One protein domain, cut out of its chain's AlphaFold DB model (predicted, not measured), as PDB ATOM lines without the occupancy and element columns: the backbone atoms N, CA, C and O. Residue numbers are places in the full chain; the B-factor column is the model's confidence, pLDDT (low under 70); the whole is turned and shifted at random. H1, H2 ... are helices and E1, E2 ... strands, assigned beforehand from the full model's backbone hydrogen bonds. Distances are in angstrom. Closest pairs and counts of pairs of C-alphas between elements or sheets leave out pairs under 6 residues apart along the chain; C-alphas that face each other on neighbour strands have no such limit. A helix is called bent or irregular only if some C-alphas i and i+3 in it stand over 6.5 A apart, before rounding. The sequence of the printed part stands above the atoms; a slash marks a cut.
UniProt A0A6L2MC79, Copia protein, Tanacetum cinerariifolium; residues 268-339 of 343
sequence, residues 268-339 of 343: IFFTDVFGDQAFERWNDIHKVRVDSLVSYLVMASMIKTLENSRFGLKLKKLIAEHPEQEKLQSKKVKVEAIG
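Overview. This is residues 268 to 339 of the 343 residues of the protein "Copia protein" of Tanacetum cinerariifolium (UniProt A0A6L2MC79). A helical hairpin, H2 and H3 side by side, makes the middle; a two-stranded hairpin, E1 and E2, lies to one side of it, joined through the short H1, and H4 lies to the other side, meeting H2 near their first residues. The printed part has 72 residues, mostly helix, in the order E1, E2, H1, H2, H3, H4, with one antiparallel sheet, E1 - E2. It is compact, with a radius of gyration of the C-alphas of 12.4 A, and spans 31 by 27 by 25 A.

Arrangement. E1, residues 268 to 271, and E2, residues 277 to 280, form an antiparallel hairpin at 150 degrees; N 268 and O 280 are 2.7 A apart, within hydrogen-bond range. H1, residues 282 to 287, is irregular, with C-alphas 283 and 286 7.2 A apart. H2, residues 290 to 301, and H3, residues 306 to 320, form a helical hairpin and touch, closest at the C-alphas of Ala 300 and Asn 308, 5.4 A, at a shallow tilt of 22 degrees, opposite ways. H1 is close to H3 but not clearly touching; their closest C-alphas, of His 286 and Leu 318, are 7.4 A apart. H4, residues 325 to 337, and H2 only just touch, only at their ends, with 3 pairs of C-alphas within 8 A; the closest are those of Val 290 and Leu 328, 7.4 A. E1 and E2 are apart from H2, H3 and H4. Every O i to N i+4 pair is within hydrogen-bond range in H2 and H3, against 5 of 9 in H4 and 0 of 2 in H1, where 2 of 3 O i to N i+3 pairs are.

Along the chain. E1 begins at C-alpha 268 (32.081, -19.491, -52.922). From first to last C-alpha, H2 measures 16.6 A, H3 21.4 A and H4 18.4 A. H4 ends at C-alpha 337 (24.694, -42.952, -41.093).

Size, cuts and confidence. The C-alphas of Asn 283 and Ala 337 are the two farthest apart, 31.3 A. The printed part has no cut, and its links between named elements are tight. Residues 302 to 307, of which 306 to 307 belong to H3, stand free. Mean pLDDT of the printed part is 84.0; residues 270 and 273 to 274 are under 70.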
ATOM      1  N   ILE A 268      31.293 -18.509 -53.675       73.94
ATOM      2  CA  ILE A 268      32.081 -19.491 -52.922       73.94
ATOM      3  C   ILE A 268      33.283 -19.854 -53.784       73.94
ATOM      4  O   ILE A 268      33.122 -20.219 -54.951       73.94
ATOM      5  N   PHE A 269      34.479 -19.772 -53.207       72.44
ATOM      6  CA  PHE A 269      35.678 -20.341 -53.809       72.44
ATOM      7  C   PHE A 269      35.872 -21.757 -53.283       72.44
ATOM      8  O   PHE A 269      35.782 -21.999 -52.080       72.44
ATOM      9  N   PHE A 270      36.150 -22.692 -54.178       69.31
ATOM     10  CA  PHE A 270      36.493 -24.055 -53.800       69.31
ATOM     11  C   PHE A 270      37.499 -24.636 -54.783       69.31
ATOM     12  O   PHE A 270      37.677 -24.144 -55.896       69.31
ATOM     13  N   THR A 271      38.165 -25.696 -54.349       70.69
ATOM     14  CA  THR A 271      38.980 -26.521 -55.229       70.69
ATOM     15  C   THR A 271      38.082 -27.605 -55.806       70.69
ATOM     16  O   THR A 271      37.479 -28.365 -55.046       70.69
ATOM     17  N   ASP A 272      37.943 -27.661 -57.126       71.38
ATOM     18  CA  ASP A 272      37.119 -28.679 -57.766       71.38
ATOM     19  C   ASP A 272      37.754 -30.083 -57.667       71.38
ATOM     20  O   ASP A 272      38.847 -30.280 -57.124       71.38
ATOM     21  N   VAL A 273      37.060 -31.092 -58.200       53.28
ATOM     22  CA  VAL A 273      37.529 -32.491 -58.191       53.28
ATOM     23  C   VAL A 273      38.855 -32.710 -58.934       53.28
ATOM     24  O   VAL A 273      39.506 -33.730 -58.711       53.28
ATOM     25  N   PHE A 274      39.269 -31.778 -59.795       67.81
ATOM     26  CA  PHE A 274      40.534 -31.814 -60.530       67.81
ATOM     27  C   PHE A 274      41.667 -31.087 -59.800       67.81
ATOM     28  O   PHE A 274      42.829 -31.204 -60.193       67.81
ATOM     29  N   GLY A 275      41.374 -30.418 -58.684       72.31
ATOM     30  CA  GLY A 275      42.361 -29.624 -57.966       72.31
ATOM     31  C   GLY A 275      42.451 -28.182 -58.466       72.31
ATOM     32  O   GLY A 275      43.356 -27.472 -58.015       72.31
ATOM     33  N   ASP A 276      41.555 -27.771 -59.367       74.06
ATOM     34  CA  ASP A 276      41.533 -26.437 -59.951       74.06
ATOM     35  C   ASP A 276      40.700 -25.486 -59.089       74.06
ATOM     36  O   ASP A 276      39.733 -25.878 -58.433       74.06
ATOM     37  N   GLN A 277      41.088 -24.211 -59.077       72.38
ATOM     38  CA  GLN A 277      40.321 -23.179 -58.388       72.38
ATOM     39  C   GLN A 277      39.038 -22.898 -59.170       72.38
ATOM     40  O   GLN A 277      39.077 -22.523 -60.343       72.38
ATOM     41  N   ALA A 278      37.901 -23.054 -58.505       73.31
ATOM     42  CA  ALA A 278      36.587 -22.762 -59.040       73.31
ATOM     43  C   ALA A 278      35.889 -21.699 -58.188       73.31
ATOM     44  O   ALA A 278      36.104 -21.582 -56.978       73.31
ATOM     45  N   PHE A 279      35.042 -20.914 -58.851       75.88
ATOM     46  CA  PHE A 279      34.234 -19.879 -58.227       75.88
ATOM     47  C   PHE A 279      32.771 -20.056 -58.621       75.88
ATOM     48  O   PHE A 279      32.426 -20.099 -59.806       75.88
ATOM     49  N   GLU A 280      31.904 -20.137 -57.619       76.81
ATOM     50  CA  GLU A 280      30.465 -20.273 -57.800       76.81
ATOM     51  C   GLU A 280      29.755 -19.104 -57.133       76.81
ATOM     52  O   GLU A 280      29.828 -18.920 -55.922       76.81
ATOM     53  N   ARG A 281      29.087 -18.265 -57.928       81.50
ATOM     54  CA  ARG A 281      28.393 -17.094 -57.391       81.50
ATOM     55  C   ARG A 281      27.255 -17.533 -56.486       81.50
ATOM     56  O   ARG A 281      26.476 -18.412 -56.847       81.50
ATOM     57  N   TRP A 282      27.093 -16.850 -55.356       79.81
ATOM     58  CA  TRP A 282      26.022 -17.162 -54.409       79.81
ATOM     59  C   TRP A 282      24.649 -17.001 -55.069       79.81
ATOM     60  O   TRP A 282      23.753 -17.807 -54.860       79.81
ATOM     61  N   ASN A 283      24.512 -16.025 -55.968       80.12
ATOM     62  CA  ASN A 283      23.289 -15.833 -56.744       80.12
ATOM     63  C   ASN A 283      22.957 -17.008 -57.666       80.12
ATOM     64  O   ASN A 283      21.789 -17.187 -57.971       80.12
ATOM     65  N   ASP A 284      23.934 -17.810 -58.089       85.19
ATOM     66  CA  ASP A 284      23.724 -18.985 -58.941       85.19
ATOM     67  C   ASP A 284      23.605 -20.288 -58.134       85.19
ATOM     68  O   ASP A 284      23.314 -21.336 -58.709       85.19
ATOM     69  N   ILE A 285      23.746 -20.241 -56.803       83.50
ATOM     70  CA  ILE A 285      23.766 -21.436 -55.945       83.50
ATOM     71  C   ILE A 285      22.471 -22.256 -56.014       83.50
ATOM     72  O   ILE A 285      22.477 -23.462 -55.797       83.50
ATOM     73  N   HIS A 286      21.355 -21.620 -56.368       80.62
ATOM     74  CA  HIS A 286      20.059 -22.276 -56.553       80.62
ATOM     75  C   HIS A 286      19.996 -23.166 -57.807       80.62
ATOM     76  O   HIS A 286      19.073 -23.962 -57.943       80.62
ATOM     77  N   LYS A 287      20.949 -23.026 -58.739       88.00
ATOM     78  CA  LYS A 287      21.072 -23.875 -59.939       88.00
ATOM     79  C   LYS A 287      21.923 -25.116 -59.683       88.00
ATOM     80  O   LYS A 287      21.974 -26.018 -60.517       88.00
ATOM     81  N   VAL A 288      22.619 -25.145 -58.551       85.38
ATOM     82  CA  VAL A 288      23.521 -26.224 -58.181       85.38
ATOM     83  C   VAL A 288      22.703 -27.443 -57.802       85.38
ATOM     84  O   VAL A 288      21.757 -27.361 -57.026       85.38
ATOM     85  N   ARG A 289      23.092 -28.607 -58.327       89.62
ATOM     86  CA  ARG A 289      22.445 -29.870 -57.966       89.62
ATOM     87  C   ARG A 289      22.558 -30.092 -56.462       89.62
ATOM     88  O   ARG A 289      23.613 -29.881 -55.864       89.62
ATOM     89  N   VAL A 290      21.495 -30.622 -55.870       90.31
ATOM     90  CA  VAL A 290      21.403 -30.802 -54.419       90.31
ATOM     91  C   VAL A 290      22.535 -31.667 -53.835       90.31
ATOM     92  O   VAL A 290      22.982 -31.445 -52.713       90.31
ATOM     93  N   ASP A 291      23.069 -32.600 -54.627       86.56
ATOM     94  CA  ASP A 291      24.213 -33.447 -54.263       86.56
ATOM     95  C   ASP A 291      25.495 -32.650 -54.003       86.56
ATOM     96  O   ASP A 291      26.260 -32.959 -53.083       86.56
ATOM     97  N   SER A 292      25.719 -31.603 -54.793       89.56
ATOM     98  CA  SER A 292      26.854 -30.703 -54.616       89.56
ATOM     99  C   SER A 292      26.657 -29.834 -53.374       89.56
ATOM    100  O   SER A 292      27.591 -29.694 -52.591       89.56
ATOM    101  N   LEU A 293      25.432 -29.350 -53.114       90.75
ATOM    102  CA  LEU A 293      25.113 -28.603 -51.887       90.75
ATOM    103  C   LEU A 293      25.378 -29.434 -50.622       90.75
ATOM    104  O   LEU A 293      25.971 -28.935 -49.666       90.75
ATOM    105  N   VAL A 294      25.002 -30.718 -50.627       90.56
ATOM    106  CA  VAL A 294      25.314 -31.646 -49.526       90.56
ATOM    107  C   VAL A 294      26.822 -31.845 -49.382       90.56
ATOM    108  O   VAL A 294      27.333 -31.848 -48.265       90.56
ATOM    109  N   SER A 295      27.549 -31.970 -50.494       88.88
ATOM    110  CA  SER A 295      29.011 -32.104 -50.471       88.88
ATOM    111  C   SER A 295      29.678 -30.867 -49.857       88.88
ATOM    112  O   SER A 295      30.551 -31.005 -48.999       88.88
ATOM    113  N   TYR A 296      29.214 -29.662 -50.207       89.06
ATOM    114  CA  TYR A 296      29.669 -28.418 -49.583       89.06
ATOM    115  C   TYR A 296      29.353 -28.370 -48.087       89.06
ATOM    116  O   TYR A 296      30.206 -27.957 -47.304       89.06
ATOM    117  N   LEU A 297      28.173 -28.837 -47.668       91.06
ATOM    118  CA  LEU A 297      27.802 -28.884 -46.253       91.06
ATOM    119  C   LEU A 297      28.743 -29.801 -45.459       91.06
ATOM    120  O   LEU A 297      29.199 -29.428 -44.377       91.06
ATOM    121  N   VAL A 298      29.072 -30.975 -46.010       89.06
ATOM    122  CA  VAL A 298      30.032 -31.905 -45.398       89.06
ATOM    123  C   VAL A 298      31.409 -31.252 -45.288       89.06
ATOM    124  O   VAL A 298      31.985 -31.250 -44.202       89.06
ATOM    125  N   MET A 299      31.918 -30.627 -46.351       86.88
ATOM    126  CA  MET A 299      33.221 -29.950 -46.306       86.88
ATOM    127  C   MET A 299      33.248 -28.800 -45.294       86.88
ATOM    128  O   MET A 299      34.167 -28.723 -44.479       86.88
ATOM    129  N   ALA A 300      32.216 -27.953 -45.277       86.25
ATOM    130  CA  ALA A 300      32.106 -26.852 -44.325       86.25
ATOM    131  C   ALA A 300      32.117 -27.358 -42.875       86.25
ATOM    132  O   ALA A 300      32.800 -26.785 -42.029       86.25
ATOM    133  N   SER A 301      31.427 -28.470 -42.603       87.44
ATOM    134  CA  SER A 301      31.333 -29.062 -41.264       87.44
ATOM    135  C   SER A 301      32.641 -29.662 -40.731       87.44
ATOM    136  O   SER A 301      32.788 -29.828 -39.520       87.44
ATOM    137  N   MET A 302      33.603 -29.984 -41.606       86.56
ATOM    138  CA  MET A 302      34.912 -30.504 -41.192       86.56
ATOM    139  C   MET A 302      35.791 -29.431 -40.539       86.56
ATOM    140  O   MET A 302      36.751 -29.759 -39.841       86.56
ATOM    141  N   ILE A 303      35.463 -28.153 -40.731       84.81
ATOM    142  CA  ILE A 303      36.260 -27.016 -40.278       84.81
ATOM    143  C   ILE A 303      35.453 -26.252 -39.227       84.81
ATOM    144  O   ILE A 303      34.409 -25.672 -39.509       84.81
ATOM    145  N   LYS A 304      35.946 -26.255 -37.986       89.25
ATOM    146  CA  LYS A 304      35.251 -25.683 -36.822       89.25
ATOM    147  C   LYS A 304      35.495 -24.175 -36.679       89.25
ATOM    148  O   LYS A 304      36.023 -23.736 -35.662       89.25
ATOM    149  N   THR A 305      35.141 -23.393 -37.695       88.19
ATOM    150  CA  THR A 305      35.179 -21.919 -37.646       88.19
ATOM    151  C   THR A 305      33.771 -21.337 -37.514       88.19
ATOM    152  O   THR A 305      32.769 -21.992 -37.831       88.19
ATOM    153  N   LEU A 306      33.672 -20.103 -37.007       86.75
ATOM    154  CA  LEU A 306      32.389 -19.410 -36.859       86.75
ATOM    155  C   LEU A 306      31.772 -19.125 -38.235       86.75
ATOM    156  O   LEU A 306      30.568 -19.302 -38.431       86.75
ATOM    157  N   GLU A 307      32.612 -18.751 -39.194       85.88
ATOM    158  CA  GLU A 307      32.272 -18.474 -40.586       85.88
ATOM    159  C   GLU A 307      31.700 -19.726 -41.256       85.88
ATOM    160  O   GLU A 307      30.585 -19.689 -41.778       85.88
ATOM    161  N   ASN A 308      32.378 -20.874 -41.132       85.62
ATOM    162  CA  ASN A 308      31.880 -22.131 -41.692       85.62
ATOM    163  C   ASN A 308      30.598 -22.607 -41.004       85.62
ATOM    164  O   ASN A 308      29.753 -23.226 -41.650       85.62
ATOM    165  N   SER A 309      30.408 -22.291 -39.720       87.50
ATOM    166  CA  SER A 309      29.159 -22.591 -39.012       87.50
ATOM    167  C   SER A 309      27.988 -21.770 -39.569       87.50
ATOM    168  O   SER A 309      26.921 -22.325 -39.843       87.50
ATOM    169  N   ARG A 310      28.187 -20.464 -39.805       90.31
ATOM    170  CA  ARG A 310      27.188 -19.589 -40.451       90.31
ATOM    171  C   ARG A 310      26.893 -20.029 -41.882       90.31
ATOM    172  O   ARG A 310      25.731 -20.142 -42.270       90.31
ATOM    173  N   PHE A 311      27.938 -20.339 -42.639       87.69
ATOM    174  CA  PHE A 311      27.827 -20.854 -43.996       87.69
ATOM    175  C   PHE A 311      27.068 -22.188 -44.049       87.69
ATOM    176  O   PHE A 311      26.151 -22.352 -44.854       87.69
ATOM    177  N   GLY A 312      27.370 -23.114 -43.136       91.19
ATOM    178  CA  GLY A 312      26.666 -24.388 -43.005       91.19
ATOM    179  C   GLY A 312      25.168 -24.213 -42.740       91.19
ATOM    180  O   GLY A 312      24.361 -24.928 -43.333       91.19
ATOM    181  N   LEU A 313      24.769 -23.232 -41.922       92.25
ATOM    182  CA  LEU A 313      23.352 -22.903 -41.708       92.25
ATOM    183  C   LEU A 313      22.676 -22.389 -42.988       92.25
ATOM    184  O   LEU A 313      21.563 -22.814 -43.303       92.25
ATOM    185  N   LYS A 314      23.351 -21.523 -43.756       91.25
ATOM    186  CA  LYS A 314      22.842 -21.045 -45.052       91.25
ATOM    187  C   LYS A 314      22.676 -22.190 -46.056       91.25
ATOM    188  O   LYS A 314      21.647 -22.265 -46.720       91.25
ATOM    189  N   LEU A 315      23.642 -23.113 -46.125       90.88
ATOM    190  CA  LEU A 315      23.544 -24.311 -46.965       90.88
ATOM    191  C   LEU A 315      22.392 -25.225 -46.549       90.88
ATOM    192  O   LEU A 315      21.651 -25.684 -47.413       90.88
ATOM    193  N   LYS A 316      22.199 -25.468 -45.245       92.19
ATOM    194  CA  LYS A 316      21.055 -26.253 -44.750       92.19
ATOM    195  C   LYS A 316      19.727 -25.647 -45.198       92.19
ATOM    196  O   LYS A 316      18.871 -26.374 -45.693       92.19
ATOM    197  N   LYS A 317      19.590 -24.321 -45.096       93.56
ATOM    198  CA  LYS A 317      18.400 -23.605 -45.570       93.56
ATOM    199  C   LYS A 317      18.187 -23.784 -47.079       93.56
ATOM    200  O   LYS A 317      17.092 -24.147 -47.490       93.56
ATOM    201  N   LEU A 318      19.236 -23.619 -47.890       91.81
ATOM    202  CA  LEU A 318      19.166 -23.833 -49.343       91.81
ATOM    203  C   LEU A 318      18.779 -25.269 -49.715       91.81
ATOM    204  O   LEU A 318      17.976 -25.470 -50.618       91.81
ATOM    205  N   ILE A 319      19.328 -26.267 -49.019       91.50
ATOM    206  CA  ILE A 319      18.995 -27.682 -49.233       91.50
ATOM    207  C   ILE A 319      17.527 -27.955 -48.881       91.50
ATOM    208  O   ILE A 319      16.864 -28.713 -49.590       91.50
ATOM    209  N   ALA A 320      17.017 -27.343 -47.809       91.75
ATOM    210  CA  ALA A 320      15.626 -27.480 -47.392       91.75
ATOM    211  C   ALA A 320      14.639 -26.830 -48.378       91.75
ATOM    212  O   ALA A 320      13.540 -27.341 -48.550       91.75
ATOM    213  N   GLU A 321      15.031 -25.741 -49.044       93.12
ATOM    214  CA  GLU A 321      14.210 -25.018 -50.031       93.12
ATOM    215  C   GLU A 321      14.397 -25.538 -51.477       93.12
ATOM    216  O   GLU A 321      13.757 -25.043 -52.407       93.12
ATOM    217  N   HIS A 322      15.273 -26.524 -51.701       92.69
ATOM    218  CA  HIS A 322      15.643 -26.970 -53.045       92.69
ATOM    219  C   HIS A 322      14.506 -27.762 -53.736       92.69
ATOM    220  O   HIS A 322      13.974 -28.699 -53.137       92.69
ATOM    221  N   PRO A 323      14.189 -27.517 -55.029       91.31
ATOM    222  CA  PRO A 323      13.091 -28.201 -55.736       91.31
ATOM    223  C   PRO A 323      13.196 -29.735 -55.758       91.31
ATOM    224  O   PRO A 323      12.197 -30.441 -55.817       91.31
ATOM    225  N   GLU A 324      14.421 -30.266 -55.709       90.50
ATOM    226  CA  GLU A 324      14.701 -31.710 -55.685       90.50
ATOM    227  C   GLU A 324      14.836 -32.316 -54.269       90.50
ATOM    228  O   GLU A 324      15.459 -33.370 -54.114       90.50
ATOM    229  N   GLN A 325      14.296 -31.684 -53.221       86.12
ATOM    230  CA  GLN A 325      14.439 -32.147 -51.829       86.12
ATOM    231  C   GLN A 325      13.976 -33.603 -51.612       86.12
ATOM    232  O   GLN A 325      14.553 -34.323 -50.796       86.12
ATOM    233  N   GLU A 326      12.994 -34.093 -52.374       85.00
ATOM    234  CA  GLU A 326      12.539 -35.490 -52.291       85.00
ATOM    235  C   GLU A 326      13.650 -36.497 -52.623       85.00
ATOM    236  O   GLU A 326      13.795 -37.517 -51.944       85.00
ATOM    237  N   LYS A 327      14.517 -36.188 -53.601       85.19
ATOM    238  CA  LYS A 327      15.683 -37.033 -53.919       85.19
ATOM    239  C   LYS A 327      16.650 -37.098 -52.739       85.19
ATOM    240  O   LYS A 327      17.339 -38.107 -52.559       85.19
ATOM    241  N   LEU A 328      16.673 -36.051 -51.915       82.44
ATOM    242  CA  LEU A 328      17.518 -35.969 -50.736       82.44
ATOM    243  C   LEU A 328      17.077 -36.915 -49.629       82.44
ATOM    244  O   LEU A 328      17.941 -37.422 -48.930       82.44
ATOM    245  N   GLN A 329      15.782 -37.205 -49.479       82.44
ATOM    246  CA  GLN A 329      15.293 -38.109 -48.427       82.44
ATOM    247  C   GLN A 329      15.940 -39.498 -48.541       82.44
ATOM    248  O   GLN A 329      16.396 -40.068 -47.550       82.44
ATOM    249  N   SER A 330      16.108 -39.993 -49.773       81.06
ATOM    250  CA  SER A 330      16.806 -41.259 -50.043       81.06
ATOM    251  C   SER A 330      18.302 -41.228 -49.677       81.06
ATOM    252  O   SER A 330      18.903 -42.261 -49.373       81.06
ATOM    253  N   LYS A 331      18.916 -40.036 -49.676       80.88
ATOM    254  CA  LYS A 331      20.335 -39.805 -49.361       80.88
ATOM    255  C   LYS A 331      20.569 -39.379 -47.913       80.88
ATOM    256  O   LYS A 331      21.635 -39.669 -47.380       80.88
ATOM    257  N   LYS A 332      19.577 -38.771 -47.259       82.81
ATOM    258  CA  LYS A 332      19.606 -38.331 -45.861       82.81
ATOM    259  C   LYS A 332      19.970 -39.488 -44.942       82.81
ATOM    260  O   LYS A 332      20.893 -39.352 -44.152       82.81
ATOM    261  N   VAL A 333      19.375 -40.661 -45.170       81.62
ATOM    262  CA  VAL A 333      19.709 -41.898 -44.443       81.62
ATOM    263  C   VAL A 333      21.206 -42.229 -44.529       81.62
ATOM    264  O   VAL A 333      21.811 -42.623 -43.538       81.62
ATOM    265  N   LYS A 334      21.838 -42.039 -45.698       79.56
ATOM    266  CA  LYS A 334      23.279 -42.291 -45.873       79.56
ATOM    267  C   LYS A 334      24.140 -41.228 -45.191       79.56
ATOM    268  O   LYS A 334      25.163 -41.574 -44.616       79.56
ATOM    269  N   VAL A 335      23.744 -39.959 -45.252       80.25
ATOM    270  CA  VAL A 335      24.482 -38.847 -44.628       80.25
ATOM    271  C   VAL A 335      24.406 -38.928 -43.097       80.25
ATOM    272  O   VAL A 335      25.427 -38.800 -42.422       80.25
ATOM    273  N   GLU A 336      23.235 -39.257 -42.553       85.56
ATOM    274  CA  GLU A 336      23.032 -39.492 -41.119       85.56
ATOM    275  C   GLU A 336      23.790 -40.719 -40.617       85.56
ATOM    276  O   GLU A 336      24.366 -40.674 -39.530       85.56
ATOM    277  N   ALA A 337      23.881 -41.782 -41.422       82.81
ATOM    278  CA  ALA A 337      24.694 -42.952 -41.093       82.81
ATOM    279  C   ALA A 337      26.196 -42.628 -40.964       82.81
ATOM    280  O   ALA A 337      26.913 -43.332 -40.257       82.81
ATOM    281  N   ILE A 338      26.673 -41.556 -41.609       78.19
ATOM    282  CA  ILE A 338      28.057 -41.060 -41.491       78.19
ATOM    283  C   ILE A 338      28.205 -40.104 -40.283       78.19
ATOM    284  O   ILE A 338      29.302 -39.648 -39.970       78.19
ATOM    285  N   GLY A 339      27.120 -39.836 -39.546       81.56
ATOM    286  CA  GLY A 339      27.111 -39.016 -38.331       81.56
ATOM    287  C   GLY A 339      26.701 -37.557 -38.548       81.56
ATOM    288  O   GLY A 339      26.772 -36.764 -37.610       81.56
TER     289      GLY A 339